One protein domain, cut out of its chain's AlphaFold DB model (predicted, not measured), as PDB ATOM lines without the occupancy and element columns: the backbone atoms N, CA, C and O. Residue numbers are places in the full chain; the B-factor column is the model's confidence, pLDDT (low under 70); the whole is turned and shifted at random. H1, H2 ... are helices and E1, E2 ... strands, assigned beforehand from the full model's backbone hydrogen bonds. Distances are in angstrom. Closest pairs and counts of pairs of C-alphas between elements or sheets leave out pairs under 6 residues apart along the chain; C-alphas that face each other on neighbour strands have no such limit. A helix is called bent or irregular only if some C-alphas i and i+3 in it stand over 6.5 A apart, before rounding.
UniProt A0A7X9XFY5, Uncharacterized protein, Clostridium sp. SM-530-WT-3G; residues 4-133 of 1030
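What this domain is: This is residues 4 to 133 of the 1030 residues of an uncharacterized protein of Clostridium sp. SM-530-WT-3G (UniProt A0A7X9XFY5). One helix, H2, runs through the middle of a compact cluster of mostly crossed helices, with H1, H5, H6 and H7 packed round it and a small hairpin of strands, E1 and E2, beside its residues 27 to 35. H4 lies out at one end, where residues 56 to 62 stick out. The printed part has 130 residues, with named elements in the order H1 H2 H3 H4 H5 H6 E1 E2 H7; the class is mostly helix, and the sheet E1 - E2 is antiparallel. The whole is compact, with a radius of gyration of the C-alphas of 14.2 A and spans of 44 by 31 by 25 A.

How they stand to each other: H1, residues 4 to 13, touches residues 21 to 25 alone of H2, residues 21 to 36, the hub; the closest C-alphas, of Ile 7 and Arg 22, are 5.6 A apart. H3, residues 43 to 51, is irregular, with C-alphas 44 and 47 7.5 A apart. H4, residues 54 to 57, is close to but not clearly touching H5, residues 63 to 74, with C-alphas 54 and 65 7.7 A apart. H5 touches H2 at a shallow tilt of 9 degrees, opposite ways, closest at C-alphas 30 and 71, 7.3 A. H5 also touches H3, about perpendicular at 89 degrees, closest at C-alphas 50 and 72, 5.3 A. H6, residues 81 to 91, touches H2, about perpendicular at 79 degrees, closest at C-alphas 23 and 87, 6.8 A. E1, residues 102 to 104, and E2, residues 110 to 112, form a hairpin, with N 103 and O 111 2.8 A apart, within hydrogen-bond range. H7, residues 123 to 132, touches H2, closest at C-alphas 29 and 127, 5.8 A. Every O i to N i+4 pair is within hydrogen-bond range in H1, H2, H5, H6 and H7, but 0 of 5 in H3, where 5 of 6 O i to N i+3 pairs are; H4 is too short for an i+4 pair.

Where its parts are: H1 begins at C-alpha 4, (-15.508, -1.550, -6.510). H2 is 22.6 A long and H5 16.8 A. H7 ends at C-alpha 132, (-1.194, -4.114, -13.387).

The domain as a whole: The farthest C-alphas, of Glu 15 and Asn 59, are 44.6 A apart. The printed part has no cut and no long link. Residues 18 and 115 to 119 have pLDDT under 70.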
ATOM      1  N   TYR A   4     -14.121  -1.874  -6.875       82.62
ATOM      2  CA  TYR A   4     -15.508  -1.550  -6.510       82.62
ATOM      3  C   TYR A   4     -16.279  -0.882  -7.650       82.62
ATOM      4  O   TYR A   4     -17.480  -1.105  -7.784       82.62
ATOM      5  N   THR A   5     -15.594  -0.110  -8.493       84.56
ATOM      6  CA  THR A   5     -16.184   0.511  -9.685       84.56
ATOM      7  C   THR A   5     -16.611  -0.561 -10.679       84.56
ATOM      8  O   THR A   5     -17.727  -0.518 -11.186       84.56
ATOM      9  N   VAL A   6     -15.759  -1.567 -10.892       84.69
ATOM     10  CA  VAL A   6     -16.048  -2.716 -11.763       84.69
ATOM     11  C   VAL A   6     -17.199  -3.551 -11.200       84.69
ATOM     12  O   VAL A   6     -18.133  -3.877 -11.927       84.69
ATOM     13  N   ILE A   7     -17.199  -3.829  -9.892       85.75
ATOM     14  CA  ILE A   7     -18.293  -4.554  -9.220       85.75
ATOM     15  C   ILE A   7     -19.617  -3.800  -9.349       85.75
ATOM     16  O   ILE A   7     -20.640  -4.415  -9.642       85.75
ATOM     17  N   LYS A   8     -19.609  -2.476  -9.152       85.38
ATOM     18  CA  LYS A   8     -20.798  -1.639  -9.318       85.38
ATOM     19  C   LYS A   8     -21.298  -1.677 -10.762       85.38
ATOM     20  O   LYS A   8     -22.473  -1.928 -10.975       85.38
ATOM     21  N   ARG A   9     -20.404  -1.547 -11.749       85.19
ATOM     22  CA  ARG A   9     -20.754  -1.695 -13.173       85.19
ATOM     23  C   ARG A   9     -21.374  -3.063 -13.469       85.19
ATOM     24  O   ARG A   9     -22.363  -3.112 -14.186       85.19
ATOM     25  N   VAL A  10     -20.854  -4.158 -12.912       84.38
ATOM     26  CA  VAL A  10     -21.473  -5.488 -13.072       84.38
ATOM     27  C   VAL A  10     -22.853  -5.535 -12.421       84.38
ATOM     28  O   VAL A  10     -23.799  -5.970 -13.062       84.38
ATOM     29  N   LYS A  11     -22.993  -5.037 -11.188       85.31
ATOM     30  CA  LYS A  11     -24.279  -5.009 -10.477       85.31
ATOM     31  C   LYS A  11     -25.345  -4.194 -11.220       85.31
ATOM     32  O   LYS A  11     -26.491  -4.619 -11.271       85.31
ATOM     33  N   ASP A  12     -24.967  -3.048 -11.777       83.31
ATOM     34  CA  ASP A  12     -25.901  -2.114 -12.414       83.31
ATOM     35  C   ASP A  12     -26.318  -2.570 -13.825       83.31
ATOM     36  O   ASP A  12     -27.336  -2.116 -14.336       83.31
ATOM     37  N   ASN A  13     -25.540  -3.451 -14.466       78.62
ATOM     38  CA  ASN A  13     -25.750  -3.834 -15.864       78.62
ATOM     39  C   ASN A  13     -26.054  -5.332 -16.076       78.62
ATOM     40  O   ASN A  13     -26.376  -5.720 -17.195       78.62
ATOM     41  N   MET A  14     -25.915  -6.198 -15.067       79.62
ATOM     42  CA  MET A  14     -26.002  -7.655 -15.243       79.62
ATOM     43  C   MET A  14     -26.924  -8.300 -14.205       79.62
ATOM     44  O   MET A  14     -26.704  -8.175 -13.001       79.62
ATOM     45  N   GLU A  15     -27.913  -9.058 -14.676       79.44
ATOM     46  CA  GLU A  15     -28.826  -9.832 -13.828       79.44
ATOM     47  C   GLU A  15     -28.253 -11.227 -13.557       79.44
ATOM     48  O   GLU A  15     -28.549 -12.207 -14.238       79.44
ATOM     49  N   LEU A  16     -27.370 -11.314 -12.563       74.19
ATOM     50  CA  LEU A  16     -26.720 -12.566 -12.183       74.19
ATOM     51  C   LEU A  16     -27.634 -13.430 -11.302       74.19
ATOM     52  O   LEU A  16     -28.175 -12.971 -10.295       74.19
ATOM     53  N   SER A  17     -27.751 -14.716 -11.635       70.69
ATOM     54  CA  SER A  17     -28.515 -15.681 -10.843       70.69
ATOM     55  C   SER A  17     -27.650 -16.278  -9.729       70.69
ATOM     56  O   SER A  17     -26.594 -16.858  -9.988       70.69
ATOM     57  N   MET A  18     -28.097 -16.143  -8.477       63.88
ATOM     58  CA  MET A  18     -27.519 -16.793  -7.283       63.88
ATOM     59  C   MET A  18     -26.040 -16.491  -6.961       63.88
ATOM     60  O   MET A  18     -25.551 -16.952  -5.932       63.88
ATOM     61  N   ILE A  19     -25.326 -15.713  -7.781       74.94
ATOM     62  CA  ILE A  19     -23.948 -15.280  -7.531       74.94
ATOM     63  C   ILE A  19     -23.908 -13.787  -7.229       74.94
ATOM     64  O   ILE A  19     -24.437 -12.962  -7.970       74.94
ATOM     65  N   GLU A  20     -23.239 -13.427  -6.136       80.12
ATOM     66  CA  GLU A  20     -22.991 -12.025  -5.820       80.12
ATOM     67  C   GLU A  20     -22.076 -11.412  -6.905       80.12
ATOM     68  O   GLU A  20     -21.021 -11.990  -7.198       80.12
ATOM     69  N   PRO A  21     -22.393 -10.221  -7.458       84.44
ATOM     70  CA  PRO A  21     -21.561  -9.538  -8.458       84.44
ATOM     71  C   PRO A  21     -20.080  -9.448  -8.074       84.44
ATOM     72  O   PRO A  21     -19.187  -9.576  -8.910       84.44
ATOM     73  N   ARG A  22     -19.808  -9.285  -6.777       84.88
ATOM     74  CA  ARG A  22     -18.457  -9.260  -6.218       84.88
ATOM     75  C   ARG A  22     -17.700 -10.572  -6.420       84.88
ATOM     76  O   ARG A  22     -16.516 -10.538  -6.749       84.88
ATOM     77  N   VAL A  23     -18.351 -11.708  -6.181       83.06
ATOM     78  CA  VAL A  23     -17.753 -13.043  -6.319       83.06
ATOM     79  C   VAL A  23     -17.523 -13.359  -7.795       83.06
ATOM     80  O   VAL A  23     -16.437 -13.805  -8.158       83.06
ATOM     81  N   PHE A  24     -18.498 -13.026  -8.646       88.25
ATOM     82  CA  PHE A  24     -18.407 -13.183 -10.096       88.25
ATOM     83  C   PHE A  24     -17.204 -12.430 -10.690       88.25
ATOM     84  O   PHE A  24     -16.352 -13.039 -11.333       88.25
ATOM     85  N   VAL A  25     -17.072 -11.128 -10.399       89.69
ATOM     86  CA  VAL A  25     -15.950 -10.296 -10.881       89.69
ATOM     87  C   VAL A  25     -14.598 -10.858 -10.448       89.69
ATOM     88  O   VAL A  25     -13.658 -10.915 -11.235       89.69
ATOM     89  N   ARG A  26     -14.482 -11.304  -9.194       91.62
ATOM     90  CA  ARG A  26     -13.224 -11.851  -8.671       91.62
ATOM     91  C   ARG A  26     -12.820 -13.157  -9.358       91.62
ATOM     92  O   ARG A  26     -11.635 -13.344  -9.624       91.62
ATOM     93  N   LEU A  27     -13.775 -14.039  -9.659       92.44
ATOM     94  CA  LEU A  27     -13.496 -15.258 -10.425       92.44
ATOM     95  C   LEU A  27     -12.999 -14.935 -11.834       92.44
ATOM     96  O   LEU A  27     -12.007 -15.504 -12.275       92.44
ATOM     97  N   GLU A  28     -13.632 -13.988 -12.524       92.31
ATOM     98  CA  GLU A  28     -13.191 -13.623 -13.869       92.31
ATOM     99  C   GLU A  28     -11.814 -12.952 -13.890       92.31
ATOM    100  O   GLU A  28     -11.036 -13.212 -14.803       92.31
ATOM    101  N   ILE A  29     -11.466 -12.154 -12.875       94.25
ATOM    102  CA  ILE A  29     -10.101 -11.621 -12.732       94.25
ATOM    103  C   ILE A  29      -9.093 -12.766 -12.517       94.25
ATOM    104  O   ILE A  29      -8.005 -12.726 -13.091       94.25
ATOM    105  N   LEU A  30      -9.435 -13.809 -11.741       95.44
ATOM    106  CA  LEU A  30      -8.581 -14.999 -11.595       95.44
ATOM    107  C   LEU A  30      -8.398 -15.725 -12.933       95.44
ATOM    108  O   LEU A  30      -7.285 -16.097 -13.290       95.44
ATOM    109  N   PHE A  31      -9.474 -15.896 -13.696       94.69
ATOM    110  CA  PHE A  31      -9.417 -16.498 -15.026       94.69
ATOM    111  C   PHE A  31      -8.592 -15.659 -16.003       94.69
ATOM    112  O   PHE A  31      -7.778 -16.211 -16.745       94.69
ATOM    113  N   ARG A  32      -8.711 -14.327 -15.938       94.38
ATOM    114  CA  ARG A  32      -7.872 -13.408 -16.710       94.38
ATOM    115  C   ARG A  32      -6.395 -13.538 -16.347       94.38
ATOM    116  O   ARG A  32      -5.549 -13.546 -17.241       94.38
ATOM    117  N   LEU A  33      -6.078 -13.692 -15.061       94.81
ATOM    118  CA  LEU A  33      -4.720 -13.986 -14.608       94.81
ATOM    119  C   LEU A  33      -4.218 -15.317 -15.194       94.81
ATOM    120  O   LEU A  33      -3.134 -15.343 -15.770       94.81
ATOM    121  N   CYS A  34      -5.000 -16.399 -15.112       93.62
ATOM    122  CA  CYS A  34      -4.632 -17.702 -15.681       93.62
ATOM    123  C   CYS A  34      -4.368 -17.632 -17.194       93.62
ATOM    124  O   CYS A  34      -3.389 -18.208 -17.670       93.62
ATOM    125  N   GLU A  35      -5.200 -16.895 -17.939       92.62
ATOM    126  CA  GLU A  35      -5.022 -16.647 -19.375       92.62
ATOM    127  C   GLU A  35      -3.698 -15.909 -19.652       92.62
ATOM    128  O   GLU A  35      -2.913 -16.353 -20.492       92.62
ATOM    129  N   LYS A  36      -3.396 -14.833 -18.906       91.62
ATOM    130  CA  LYS A  36      -2.136 -14.073 -19.035       91.62
ATOM    131  C   LYS A  36      -0.898 -14.909 -18.715       91.62
ATOM    132  O   LYS A  36       0.110 -14.812 -19.411       91.62
ATOM    133  N   LEU A  37      -0.990 -15.751 -17.690       90.94
ATOM    134  CA  LEU A  37       0.070 -16.670 -17.278       90.94
ATOM    135  C   LEU A  37       0.187 -17.908 -18.183       90.94
ATOM    136  O   LEU A  37       1.107 -18.706 -18.001       90.94
ATOM    137  N   LYS A  38      -0.718 -18.072 -19.161       90.31
ATOM    138  CA  LYS A  38      -0.803 -19.238 -20.058       90.31
ATOM    139  C   LYS A  38      -0.915 -20.566 -19.292       90.31
ATOM    140  O   LYS A  38      -0.311 -21.568 -19.676       90.31
ATOM    141  N   ILE A  39      -1.682 -20.576 -18.200       88.25
ATOM    142  CA  ILE A  39      -1.915 -21.773 -17.386       88.25
ATOM    143  C   ILE A  39      -2.913 -22.684 -18.101       88.25
ATOM    144  O   ILE A  39      -4.096 -22.375 -18.196       88.25
ATOM    145  N   ASN A  40      -2.430 -23.831 -18.580       84.44
ATOM    146  CA  ASN A  40      -3.244 -24.872 -19.210       84.44
ATOM    147  C   ASN A  40      -3.401 -26.073 -18.262       84.44
ATOM    148  O   ASN A  40      -2.783 -27.122 -18.450       84.44
ATOM    149  N   LYS A  41      -4.153 -25.871 -17.179       87.44
ATOM    150  CA  LYS A  41      -4.424 -26.857 -16.120       87.44
ATOM    151  C   LYS A  41      -5.919 -26.850 -15.791       87.44
ATOM    152  O   LYS A  41      -6.646 -25.981 -16.270       87.44
ATOM    153  N   ASP A  42      -6.345 -27.814 -14.983       89.06
ATOM    154  CA  ASP A  42      -7.719 -27.902 -14.491       89.06
ATOM    155  C   ASP A  42      -8.095 -26.641 -13.692       89.06
ATOM    156  O   ASP A  42      -7.347 -26.189 -12.815       89.06
ATOM    157  N   ALA A  43      -9.249 -26.058 -14.016       89.19
ATOM    158  CA  ALA A  43      -9.791 -24.889 -13.349       89.19
ATOM    159  C   ALA A  43     -10.040 -25.142 -11.859       89.19
ATOM    160  O   ALA A  43      -9.963 -24.191 -11.081       89.19
ATOM    161  N   ASP A  44     -10.271 -26.382 -11.424       87.25
ATOM    162  CA  ASP A  44     -10.458 -26.706 -10.005       87.25
ATOM    163  C   ASP A  44      -9.221 -26.341  -9.148       87.25
ATOM    164  O   ASP A  44      -9.336 -26.095  -7.946       87.25
ATOM    165  N   ASP A  45      -8.044 -26.176  -9.764       89.69
ATOM    166  CA  ASP A  45      -6.789 -25.873  -9.071       89.69
ATOM    167  C   ASP A  45      -6.370 -24.401  -9.090       89.69
ATOM    168  O   ASP A  45      -5.397 -24.031  -8.429       89.69
ATOM    169  N   PHE A  46      -7.070 -23.525  -9.816       92.62
ATOM    170  CA  PHE A  46      -6.613 -22.142 -10.023       92.62
ATOM    171  C   PHE A  46      -6.491 -21.324  -8.737       92.62
ATOM    172  O   PHE A  46      -5.641 -20.436  -8.652       92.62
ATOM    173  N   TYR A  47      -7.263 -21.652  -7.698       90.31
ATOM    174  CA  TYR A  47      -7.127 -21.018  -6.384       90.31
ATOM    175  C   TYR A  47      -5.718 -21.166  -5.786       90.31
ATOM    176  O   TYR A  47      -5.291 -20.318  -5.002       90.31
ATOM    177  N   LEU A  48      -4.971 -22.214  -6.162       91.19
ATOM    178  CA  LEU A  48      -3.605 -22.439  -5.694       91.19
ATOM    179  C   LEU A  48      -2.636 -21.363  -6.197       91.19
ATOM    180  O   LEU A  48      -1.642 -21.118  -5.517       91.19
ATOM    181  N   LEU A  49      -2.918 -20.656  -7.298       92.25
ATOM    182  CA  LEU A  49      -2.124 -19.482  -7.700       92.25
ATOM    183  C   LEU A  49      -2.142 -18.393  -6.622       92.25
ATOM    184  O   LEU A  49      -1.159 -17.685  -6.421       92.25
ATOM    185  N   LEU A  50      -3.242 -18.296  -5.873       91.69
ATOM    186  CA  LEU A  50      -3.415 -17.312  -4.809       91.69
ATOM    187  C   LEU A  50      -2.855 -17.786  -3.455       91.69
ATOM    188  O   LEU A  50      -2.908 -17.047  -2.470       91.69
ATOM    189  N   SER A  51      -2.296 -19.000  -3.390       90.31
ATOM    190  CA  SER A  51      -1.745 -19.585  -2.160       90.31
ATOM    191  C   SER A  51      -0.486 -18.880  -1.654       90.31
ATOM    192  O   SER A  51      -0.174 -18.976  -0.471       90.31
ATOM    193  N   GLY A  52       0.247 -18.183  -2.529       91.12
ATOM    194  CA  GLY A  52       1.548 -17.593  -2.211       91.12
ATOM    195  C   GLY A  52       2.700 -18.599  -2.149       91.12
ATOM    196  O   GLY A  52       3.769 -18.255  -1.655       91.12
ATOM    197  N   TYR A  53       2.525 -19.836  -2.628       92.19
ATOM    198  CA  TYR A  53       3.602 -20.835  -2.635       92.19
ATOM    199  C   TYR A  53       4.776 -20.474  -3.554       92.19
ATOM    200  O   TYR A  53       5.880 -20.966  -3.329       92.19
ATOM    201  N   ASN A  54       4.605 -19.551  -4.509       90.56
ATOM    202  CA  ASN A  54       5.732 -18.967  -5.241       90.56
ATOM    203  C   ASN A  54       6.769 -18.328  -4.297       90.56
ATOM    204  O   ASN A  54       7.960 -18.461  -4.547       90.56
ATOM    205  N   LEU A  55       6.349 -17.737  -3.171       91.12
ATOM    206  CA  LEU A  55       7.264 -17.203  -2.152       91.12
ATOM    207  C   LEU A  55       8.040 -18.297  -1.404       91.12
ATOM    208  O   LEU A  55       9.092 -18.013  -0.843       91.12
ATOM    209  N   ILE A  56       7.530 -19.531  -1.360       91.31
ATOM    210  CA  ILE A  56       8.255 -20.675  -0.786       91.31
ATOM    211  C   ILE A  56       9.298 -21.170  -1.788       91.31
ATOM    212  O   ILE A  56      10.406 -21.494  -1.388       91.31
ATOM    213  N   ILE A  57       8.943 -21.215  -3.074       89.62
ATOM    214  CA  ILE A  57       9.740 -21.882  -4.107       89.62
ATOM    215  C   ILE A  57      10.825 -20.978  -4.698       89.62
ATOM    216  O   ILE A  57      11.944 -21.425  -4.946       89.62
ATOM    217  N   LYS A  58      10.503 -19.705  -4.943       87.44
ATOM    218  CA  LYS A  58      11.351 -18.784  -5.701       87.44
ATOM    219  C   LYS A  58      12.215 -17.900  -4.796       87.44
ATOM    220  O   LYS A  58      11.819 -17.514  -3.691       87.44
ATOM    221  N   ASN A  59      13.393 -17.550  -5.313       83.50
ATOM    222  CA  ASN A  59      14.288 -16.516  -4.771       83.50
ATOM    223  C   ASN A  59      14.411 -15.298  -5.703       83.50
ATOM    224  O   ASN A  59      14.830 -14.223  -5.274       83.50
ATOM    225  N   GLU A  60      13.998 -15.462  -6.957       85.81
ATOM    226  CA  GLU A  60      13.934 -14.428  -7.981       85.81
ATOM    227  C   GLU A  60      12.507 -14.376  -8.513       85.81
ATOM    228  O   GLU A  60      11.858 -15.413  -8.663       85.81
ATOM    229  N   PHE A  61      12.012 -13.166  -8.737       89.75
ATOM    230  CA  PHE A  61      10.627 -12.906  -9.104       89.75
ATOM    231  C   PHE A  61      10.612 -12.036 -10.353       89.75
ATOM    232  O   PHE A  61      11.528 -11.242 -10.572       89.75
ATOM    233  N   ASP A  62       9.574 -12.202 -11.161       90.62
ATOM    234  CA  ASP A  62       9.415 -11.513 -12.438       90.62
ATOM    235  C   ASP A  62       8.071 -10.765 -12.520       90.62
ATOM    236  O   ASP A  62       7.313 -10.661 -11.548       90.62
ATOM    237  N   GLU A  63       7.757 -10.238 -13.704       90.88
ATOM    238  CA  GLU A  63       6.493  -9.545 -13.976       90.88
ATOM    239  C   GLU A  63       5.265 -10.432 -13.709       90.88
ATOM    240  O   GLU A  63       4.214  -9.950 -13.287       90.88
ATOM    241  N   THR A  64       5.375 -11.748 -13.915       91.69
ATOM    242  CA  THR A  64       4.267 -12.680 -13.672       91.69
ATOM    243  C   THR A  64       3.976 -12.832 -12.185       91.69
ATOM    244  O   THR A  64       2.813 -12.915 -11.783       91.69
ATOM    245  N   ASP A  65       5.016 -12.810 -11.354       92.00
ATOM    246  CA  ASP A  65       4.878 -12.841  -9.904       92.00
ATOM    247  C   ASP A  65       4.278 -11.545  -9.350       92.00
ATOM    248  O   ASP A  65       3.498 -11.601  -8.395       92.00
ATOM    249  N   TYR A  66       4.573 -10.399  -9.971       93.06
ATOM    250  CA  TYR A  66       3.919  -9.129  -9.648       93.06
ATOM    251  C   TYR A  66       2.397  -9.210  -9.853       93.06
ATOM    252  O   TYR A  66       1.628  -8.876  -8.948       93.06
ATOM    253  N   LEU A  67       1.946  -9.757 -10.991       93.56
ATOM    254  CA  LEU A  67       0.513  -9.955 -11.254       93.56
ATOM    255  C   LEU A  67      -0.142 -10.881 -10.217       93.56
ATOM    256  O   LEU A  67      -1.254 -10.611  -9.761       93.56
ATOM    257  N   ILE A  68       0.544 -11.958  -9.815       92.56
ATOM    258  CA  ILE A  68       0.056 -12.876  -8.773       92.56
ATOM    259  C   ILE A  68      -0.025 -12.168  -7.417       92.56
ATOM    260  O   ILE A  68      -1.024 -12.321  -6.712       92.56
ATOM    261  N   ALA A  69       0.990 -11.387  -7.041       91.62
ATOM    262  CA  ALA A  69       0.997 -10.634  -5.790       91.62
ATOM    263  C   ALA A  69      -0.187  -9.655  -5.718       91.62
ATOM    264  O   ALA A  69      -0.920  -9.650  -4.724       91.62
ATOM    265  N   ASN A  70      -0.455  -8.918  -6.800       91.62
ATOM    266  CA  ASN A  70      -1.614  -8.028  -6.893       91.62
ATOM    267  C   ASN A  70      -2.936  -8.799  -6.840       91.62
ATOM    268  O   ASN A  70      -3.841  -8.441  -6.080       91.62
ATOM    269  N   ALA A  71      -3.044  -9.906  -7.579       92.50
ATOM    270  CA  ALA A  71      -4.231 -10.750  -7.562       92.50
ATOM    271  C   ALA A  71      -4.541 -11.286  -6.156       92.50
ATOM    272  O   ALA A  71      -5.699 -11.299  -5.746       92.50
ATOM    273  N   ARG A  72      -3.531 -11.662  -5.362       91.00
ATOM    274  CA  ARG A  72      -3.728 -12.124  -3.975       91.00
ATOM    275  C   ARG A  72      -4.350 -11.055  -3.075       91.00
ATOM    276  O   ARG A  72      -5.186 -11.379  -2.229       91.00
ATOM    277  N   ILE A  73      -4.011  -9.784  -3.292       88.00
ATOM    278  CA  ILE A  73      -4.596  -8.649  -2.566       88.00
ATOM    279  C   ILE A  73      -6.040  -8.387  -3.037       88.00
ATOM    280  O   ILE A  73      -6.939  -8.205  -2.209       88.00
ATOM    281  N   LEU A  74      -6.284  -8.412  -4.353       88.19
ATOM    282  CA  LEU A  74      -7.583  -8.100  -4.971       88.19
ATOM    283  C   LEU A  74      -8.647  -9.188  -4.741       88.19
ATOM    284  O   LEU A  74      -9.805  -8.898  -4.413       88.19
ATOM    285  N   LEU A  75      -8.252 -10.452  -4.906       88.12
ATOM    286  CA  LEU A  75      -9.135 -11.622  -4.989       88.12
ATOM    287  C   LEU A  75      -9.413 -12.294  -3.650       88.12
ATOM    288  O   LEU A  75      -9.970 -13.388  -3.615       88.12
ATOM    289  N   LYS A  76      -9.034 -11.624  -2.558       77.19
ATOM    290  CA  LYS A  76      -9.330 -11.918  -1.151       77.19
ATOM    291  C   LYS A  76     -10.374 -13.026  -0.938       77.19
ATOM    292  O   LYS A  76     -11.503 -12.879  -1.403       77.19
ATOM    293  N   SER A  77      -9.987 -14.040  -0.157       76.62
ATOM    294  CA  SER A  77     -10.711 -15.279   0.186       76.62
ATOM    295  C   SER A  77     -10.858 -16.330  -0.920       76.62
ATOM    296  O   SER A  77     -11.119 -17.481  -0.584       76.62
ATOM    297  N   LEU A  78     -10.624 -16.011  -2.204       84.81
ATOM    298  CA  LEU A  78     -10.633 -17.024  -3.275       84.81
ATOM    299  C   LEU A  78      -9.446 -17.995  -3.221       84.81
ATOM    300  O   LEU A  78      -9.479 -19.019  -3.885       84.81
ATOM    301  N   ASN A  79      -8.419 -17.724  -2.418       82.44
ATOM    302  CA  ASN A  79      -7.347 -18.683  -2.139       82.44
ATOM    303  C   ASN A  79      -7.814 -19.863  -1.261       82.44
ATOM    304  O   ASN A  79      -7.119 -20.868  -1.135       82.44
ATOM    305  N   GLN A  80      -8.992 -19.765  -0.643       79.00
ATOM    306  CA  GLN A  80      -9.575 -20.849   0.134       79.00
ATOM    307  C   GLN A  80     -10.317 -21.802  -0.800       79.00
ATOM    308  O   GLN A  80     -11.304 -21.416  -1.425       79.00
ATOM    309  N   ALA A  81      -9.881 -23.066  -0.839       78.31
ATOM    310  CA  ALA A  81     -10.438 -24.076  -1.739       78.31
ATOM    311  C   ALA A  81     -11.973 -24.105  -1.700       78.31
ATOM    312  O   ALA A  81     -12.608 -24.000  -2.738       78.31
ATOM    313  N   LYS A  82     -12.588 -24.168  -0.514       73.19
ATOM    314  CA  LYS A  82     -14.053 -24.201  -0.395       73.19
ATOM    315  C   LYS A  82     -14.727 -22.986  -1.049       73.19
ATOM    316  O   LYS A  82     -15.579 -23.167  -1.907       73.19
ATOM    317  N   VAL A  83     -14.308 -21.776  -0.672       77.12
ATOM    318  CA  VAL A  83     -14.881 -20.518  -1.183       77.12
ATOM    319  C   VAL A  83     -14.777 -20.456  -2.706       77.12
ATOM    320  O   VAL A  83     -15.724 -20.057  -3.374       77.12
ATOM    321  N   TYR A  84     -13.641 -20.891  -3.252       85.88
ATOM    322  CA  TYR A  84     -13.431 -20.965  -4.689       85.88
ATOM    323  C   TYR A  84     -14.374 -21.956  -5.381       85.88
ATOM    324  O   TYR A  84     -15.032 -21.578  -6.343       85.88
ATOM    325  N   HIS A  85     -14.469 -23.198  -4.896       82.25
ATOM    326  CA  HIS A  85     -15.288 -24.228  -5.545       82.25
ATOM    327  C   HIS A  85     -16.787 -23.918  -5.446       82.25
ATOM    328  O   HIS A  85     -17.509 -24.116  -6.421       82.25
ATOM    329  N   ASP A  86     -17.249 -23.373  -4.316       74.19
ATOM    330  CA  ASP A  86     -18.637 -22.926  -4.158       74.19
ATOM    331  C   ASP A  86     -18.955 -21.810  -5.174       74.19
ATOM    332  O   ASP A  86     -19.971 -21.857  -5.867       74.19
ATOM    333  N   ALA A  87     -18.049 -20.842  -5.340       83.62
ATOM    334  CA  ALA A  87     -18.191 -19.789  -6.342       83.62
ATOM    335  C   ALA A  87     -18.144 -20.335  -7.784       83.62
ATOM    336  O   ALA A  87     -18.917 -19.899  -8.640       83.62
ATOM    337  N   LEU A  88     -17.256 -21.296  -8.052       87.06
ATOM    338  CA  LEU A  88     -17.060 -21.917  -9.359       87.06
ATOM    339  C   LEU A  88     -18.305 -22.682  -9.825       87.06
ATOM    340  O   LEU A  88     -18.668 -22.616 -10.998       87.06
ATOM    341  N   GLU A  89     -18.978 -23.392  -8.919       82.31
ATOM    342  CA  GLU A  89     -20.222 -24.102  -9.227       82.31
ATOM    343  C   GLU A  89     -21.350 -23.152  -9.620       82.31
ATOM    344  O   GLU A  89     -22.027 -23.388 -10.622       82.31
ATOM    345  N   ILE A  90     -21.516 -22.050  -8.883       80.50
ATOM    346  CA  ILE A  90     -22.536 -21.048  -9.205       80.50
ATOM    347  C   ILE A  90     -22.186 -20.340 -10.526       80.50
ATOM    348  O   ILE A  90     -23.064 -20.096 -11.354       80.50
ATOM    349  N   TYR A  91     -20.899 -20.083 -10.791       85.25
ATOM    350  CA  TYR A  91     -20.438 -19.523 -12.067       85.25
ATOM    351  C   TYR A  91     -20.756 -20.442 -13.262       85.25
ATOM    352  O   TYR A  91     -21.146 -19.963 -14.325       85.25
ATOM    353  N   LYS A  92     -20.652 -21.770 -13.090       82.94
ATOM    354  CA  LYS A  92     -20.944 -22.778 -14.130       82.94
ATOM    355  C   LYS A  92     -22.446 -22.908 -14.465       82.94
ATOM    356  O   LYS A  92     -22.776 -23.554 -15.469       82.94
ATOM    357  N   MET A  93     -23.356 -22.324 -13.674       82.25
ATOM    358  CA  MET A  93     -24.809 -22.403 -13.900       82.25
ATOM    359  C   MET A  93     -25.227 -21.804 -15.248       82.25
ATOM    360  O   MET A  93     -24.708 -20.780 -15.684       82.25
ATOM    361  N   GLN A  94     -26.215 -22.423 -15.903       74.25
ATOM    362  CA  GLN A  94     -26.644 -22.041 -17.252       74.25
ATOM    363  C   GLN A  94     -27.111 -20.581 -17.347       74.25
ATOM    364  O   GLN A  94     -26.744 -19.903 -18.301       74.25
ATOM    365  N   ALA A  95     -27.833 -20.086 -16.339       77.00
ATOM    366  CA  ALA A  95     -28.319 -18.708 -16.288       77.00
ATOM    367  C   ALA A  95     -27.195 -17.653 -16.208       77.00
ATOM    368  O   ALA A  95     -27.397 -16.514 -16.606       77.00
ATOM    369  N   ASN A  96     -25.989 -18.026 -15.763       79.31
ATOM    370  CA  ASN A  96     -24.844 -17.112 -15.681       79.31
ATOM    371  C   ASN A  96     -23.942 -17.163 -16.933       79.31
ATOM    372  O   ASN A  96     -23.126 -16.264 -17.142       79.31
ATOM    373  N   LYS A  97     -24.087 -18.178 -17.803       77.00
ATOM    374  CA  LYS A  97     -23.213 -18.383 -18.979       77.00
ATOM    375  C   LYS A  97     -23.326 -17.294 -20.044       77.00
ATOM    376  O   LYS A  97     -22.367 -17.068 -20.775       77.00
ATOM    377  N   GLU A  98     -24.470 -16.624 -20.144       76.75
ATOM    378  CA  GLU A  98     -24.685 -15.541 -21.119       76.75
ATOM    379  C   GLU A  98     -23.831 -14.300 -20.815       76.75
ATOM    380  O   GLU A  98     -23.508 -13.510 -21.701       76.75
ATOM    381  N   PHE A  99     -23.414 -14.172 -19.557       80.31
ATOM    382  CA  PHE A  99     -22.681 -13.045 -18.997       80.31
ATOM    383  C   PHE A  99     -21.183 -13.323 -18.787       80.31
ATOM    384  O   PHE A  99     -20.398 -12.388 -18.572       80.31
ATOM    385  N   ALA A 100     -20.803 -14.602 -18.840       85.38
ATOM    386  CA  ALA A 100     -19.475 -15.119 -18.551       85.38
ATOM    387  C   ALA A 100     -18.478 -14.836 -19.685       85.38
ATOM    388  O   ALA A 100     -18.683 -15.239 -20.833       85.38
ATOM    389  N   MET A 101     -17.353 -14.198 -19.349       86.50
ATOM    390  CA  MET A 101     -16.222 -13.999 -20.267       86.50
ATOM    391  C   MET A 101     -15.438 -15.290 -20.531       86.50
ATOM    392  O   MET A 101     -14.763 -15.408 -21.557       86.50
ATOM    393  N   TYR A 102     -15.538 -16.265 -19.627       89.94
ATOM    394  CA  TYR A 102     -14.814 -17.527 -19.695       89.94
ATOM    395  C   TYR A 102     -15.766 -18.710 -19.532       89.94
ATOM    396  O   TYR A 102     -16.689 -18.681 -18.725       89.94
ATOM    397  N   ASN A 103     -15.515 -19.772 -20.287       88.62
ATOM    398  CA  ASN A 103     -16.170 -21.064 -20.154       88.62
ATOM    399  C   ASN A 103     -15.155 -22.105 -19.679       88.62
ATOM    400  O   ASN A 103     -13.964 -21.998 -19.961       88.62
ATOM    401  N   ILE A 104     -15.643 -23.128 -18.984       87.75
ATOM    402  CA  ILE A 104     -14.847 -24.297 -18.605       87.75
ATOM    403  C   ILE A 104     -15.339 -25.469 -19.443       87.75
ATOM    404  O   ILE A 104     -16.546 -25.729 -19.490       87.75
ATOM    405  N   ASP A 105     -14.424 -26.120 -20.155       85.44
ATOM    406  CA  ASP A 105     -14.755 -27.247 -21.019       85.44
ATOM    407  C   ASP A 105     -14.987 -28.549 -20.232       85.44
ATOM    408  O   ASP A 105     -14.977 -28.584 -19.001       85.44
ATOM    409  N   LYS A 106     -15.248 -29.643 -20.958       79.88
ATOM    410  CA  LYS A 106     -15.493 -30.960 -20.351       79.88
ATOM    411  C   LYS A 106     -14.245 -31.573 -19.705       79.88
ATOM    412  O   LYS A 106     -14.397 -32.477 -18.892       79.88
ATOM    413  N   GLU A 107     -13.054 -31.109 -20.072       79.12
ATOM    414  CA  GLU A 107     -11.772 -31.526 -19.496       79.12
ATOM    415  C   GLU A 107     -11.354 -30.635 -18.314       79.12
ATOM    416  O   GLU A 107     -10.259 -30.802 -17.783       79.12
ATOM    417  N   GLY A 108     -12.199 -29.678 -17.908       82.62
ATOM    418  CA  GLY A 108     -11.910 -28.746 -16.819       82.62
ATOM    419  C   GLY A 108     -11.032 -27.560 -17.225       82.62
ATOM    420  O   GLY A 108     -10.644 -26.773 -16.366       82.62
ATOM    421  N   LYS A 109     -10.719 -27.376 -18.514       88.75
ATOM    422  CA  LYS A 109      -9.841 -26.296 -18.985       88.75
ATOM    423  C   LYS A 109     -10.599 -25.001 -19.228       88.75
ATOM    424  O   LYS A 109     -11.757 -24.988 -19.645       88.75
ATOM    425  N   LEU A 110      -9.899 -23.894 -18.999       91.56
ATOM    426  CA  LEU A 110     -10.406 -22.545 -19.211       91.56
ATOM    427  C   LEU A 110     -10.346 -22.160 -20.695       91.56
ATOM    428  O   LEU A 110      -9.280 -22.186 -21.307       91.56
ATOM    429  N   ILE A 111     -11.477 -21.737 -21.253       89.38
ATOM    430  CA  ILE A 111     -11.610 -21.268 -22.635       89.38
ATOM    431  C   ILE A 111     -12.287 -19.899 -22.629       89.38
ATOM    432  O   ILE A 111     -13.281 -19.686 -21.935       89.38
ATOM    433  N   ARG A 112     -11.784 -18.954 -23.422       87.25
ATOM    434  CA  ARG A 112     -12.430 -17.648 -23.581       87.25
ATOM    435  C   ARG A 112     -13.752 -17.794 -24.333       87.25
ATOM    436  O   ARG A 112     -13.830 -18.507 -25.330       87.25
ATOM    437  N   ASN A 113     -14.806 -17.143 -23.851       83.81
ATOM    438  CA  ASN A 113     -16.105 -17.209 -24.504       83.81
ATOM    439  C   ASN A 113     -16.067 -16.442 -25.837       83.81
ATOM    440  O   ASN A 113     -15.738 -15.258 -25.872       83.81
ATOM    441  N   ASN A 114     -16.423 -17.115 -26.936       71.44
ATOM    442  CA  ASN A 114     -16.411 -16.528 -28.280       71.44
ATOM    443  C   ASN A 114     -17.568 -15.541 -28.506       71.44
ATOM    444  O   ASN A 114     -17.511 -14.711 -29.411       71.44
ATOM    445  N   LYS A 115     -18.632 -15.627 -27.697       69.50
ATOM    446  CA  LYS A 115     -19.732 -14.662 -27.709       69.50
ATOM    447  C   LYS A 115     -19.360 -13.520 -26.768       69.50
ATOM    448  O   LYS A 115     -19.468 -13.673 -25.557       69.50
ATOM    449  N   ILE A 116     -18.900 -12.397 -27.323       59.44
ATOM    450  CA  ILE A 116     -18.604 -11.189 -26.538       59.44
ATOM    451  C   ILE A 116     -19.889 -10.796 -25.791       59.44
ATOM    452  O   ILE A 116     -20.896 -10.543 -26.462       59.44
ATOM    453  N   PRO A 117     -19.891 -10.731 -24.445       63.59
ATOM    454  CA  PRO A 117     -21.052 -10.261 -23.705       63.59
ATOM    455  C   PRO A 117     -21.447  -8.877 -24.226       63.59
ATOM    456  O   PRO A 117     -20.627  -7.957 -24.265       63.59
ATOM    457  N   LEU A 118     -22.698  -8.726 -24.672       60.78
ATOM    458  CA  LEU A 118     -23.197  -7.457 -25.222       60.78
ATOM    459  C   LEU A 118     -23.106  -6.323 -24.189       60.78
ATOM    460  O   LEU A 118     -22.950  -5.161 -24.564       60.78
ATOM    461  N   ILE A 119     -23.137  -6.688 -22.907       66.00
ATOM    462  CA  ILE A 119     -23.160  -5.796 -21.760       66.00
ATOM    463  C   ILE A 119     -21.773  -5.754 -21.094       66.00
ATOM    464  O   ILE A 119     -21.235  -6.779 -20.672       66.00
ATOM    465  N   TYR A 120     -21.205  -4.544 -20.997       77.31
ATOM    466  CA  TYR A 120     -19.886  -4.248 -20.416       77.31
ATOM    467  C   TYR A 120     -18.694  -4.928 -21.128       77.31
ATOM    468  O   TYR A 120     -18.018  -5.797 -20.576       77.31
ATOM    469  N   ARG A 121     -18.411  -4.489 -22.365       72.62
ATOM    470  CA  ARG A 121     -17.360  -5.050 -23.243       72.62
ATOM    471  C   ARG A 121     -15.922  -4.797 -22.771       72.62
ATOM    472  O   ARG A 121     -15.084  -5.678 -22.924       72.62
ATOM    473  N   ASN A 122     -15.652  -3.651 -22.142       81.75
ATOM    474  CA  ASN A 122     -14.299  -3.237 -21.722       81.75
ATOM    475  C   ASN A 122     -13.788  -3.972 -20.469       81.75
ATOM    476  O   ASN A 122     -12.770  -3.605 -19.895       81.75
ATOM    477  N   ARG A 123     -14.487  -5.018 -20.014       86.12
ATOM    478  CA  ARG A 123     -14.177  -5.713 -18.761       86.12
ATOM    479  C   ARG A 123     -12.771  -6.313 -18.734       86.12
ATOM    480  O   ARG A 123     -12.154  -6.356 -17.683       86.12
ATOM    481  N   ILE A 124     -12.276  -6.776 -19.881       88.25
ATOM    482  CA  ILE A 124     -10.937  -7.369 -19.994       88.25
ATOM    483  C   ILE A 124      -9.851  -6.313 -19.793       88.25
ATOM    484  O   ILE A 124      -8.919  -6.562 -19.033       88.25
ATOM    485  N   ASP A 125     -10.007  -5.145 -20.415       89.00
ATOM    486  CA  ASP A 125      -9.096  -4.015 -20.222       89.00
ATOM    487  C   ASP A 125      -9.148  -3.551 -18.764       89.00
ATOM    488  O   ASP A 125      -8.111  -3.342 -18.136       89.00
ATOM    489  N   ASP A 126     -10.351  -3.519 -18.183       90.38
ATOM    490  CA  ASP A 126     -10.537  -3.165 -16.781       90.38
ATOM    491  C   ASP A 126      -9.871  -4.178 -15.826       90.38
ATOM    492  O   ASP A 126      -9.264  -3.794 -14.826       90.38
ATOM    493  N   TYR A 127      -9.938  -5.478 -16.128       92.31
ATOM    494  CA  TYR A 127      -9.237  -6.521 -15.373       92.31
ATOM    495  C   TYR A 127      -7.719  -6.432 -15.534       92.31
ATOM    496  O   TYR A 127      -6.987  -6.667 -14.572       92.31
ATOM    497  N   ASP A 128      -7.239  -6.080 -16.726       92.62
ATOM    498  CA  ASP A 128      -5.818  -5.889 -16.992       92.62
ATOM    499  C   ASP A 128      -5.247  -4.683 -16.251       92.62
ATOM    500  O   ASP A 128      -4.172  -4.810 -15.661       92.62
ATOM    501  N   GLU A 129      -5.967  -3.558 -16.233       91.44
ATOM    502  CA  GLU A 129      -5.599  -2.378 -15.449       91.44
ATOM    503  C   GLU A 129      -5.543  -2.729 -13.958       91.44
ATOM    504  O   GLU A 129      -4.548  -2.435 -13.300       91.44
ATOM    505  N   LEU A 130      -6.552  -3.439 -13.435       90.56
ATOM    506  CA  LEU A 130      -6.584  -3.851 -12.028       90.56
ATOM    507  C   LEU A 130      -5.417  -4.771 -11.646       90.56
ATOM    508  O   LEU A 130      -4.868  -4.620 -10.560       90.56
ATOM    509  N   LEU A 131      -5.035  -5.723 -12.504       91.56
ATOM    510  CA  LEU A 131      -3.906  -6.620 -12.233       91.56
ATOM    511  C   LEU A 131      -2.548  -5.899 -12.322       91.56
ATOM    512  O   LEU A 131      -1.617  -6.277 -11.611       91.56
ATOM    513  N   MET A 132      -2.430  -4.879 -13.179       89.75
ATOM    514  CA  MET A 132      -1.194  -4.114 -13.387       89.75
ATOM    515  C   MET A 132      -1.003  -2.966 -12.388       89.75
ATOM    516  O   MET A 132       0.135  -2.618 -12.074       89.75
ATOM    517  N   GLN A 133      -2.082  -2.368 -11.885       85.56
ATOM    518  CA  GLN A 133      -2.015  -1.259 -10.937       85.56
ATOM    519  C   GLN A 133      -1.693  -1.767  -9.523       85.56
ATOM    520  O   GLN A 133      -2.247  -2.769  -9.073       85.56
TER     521      GLN A 133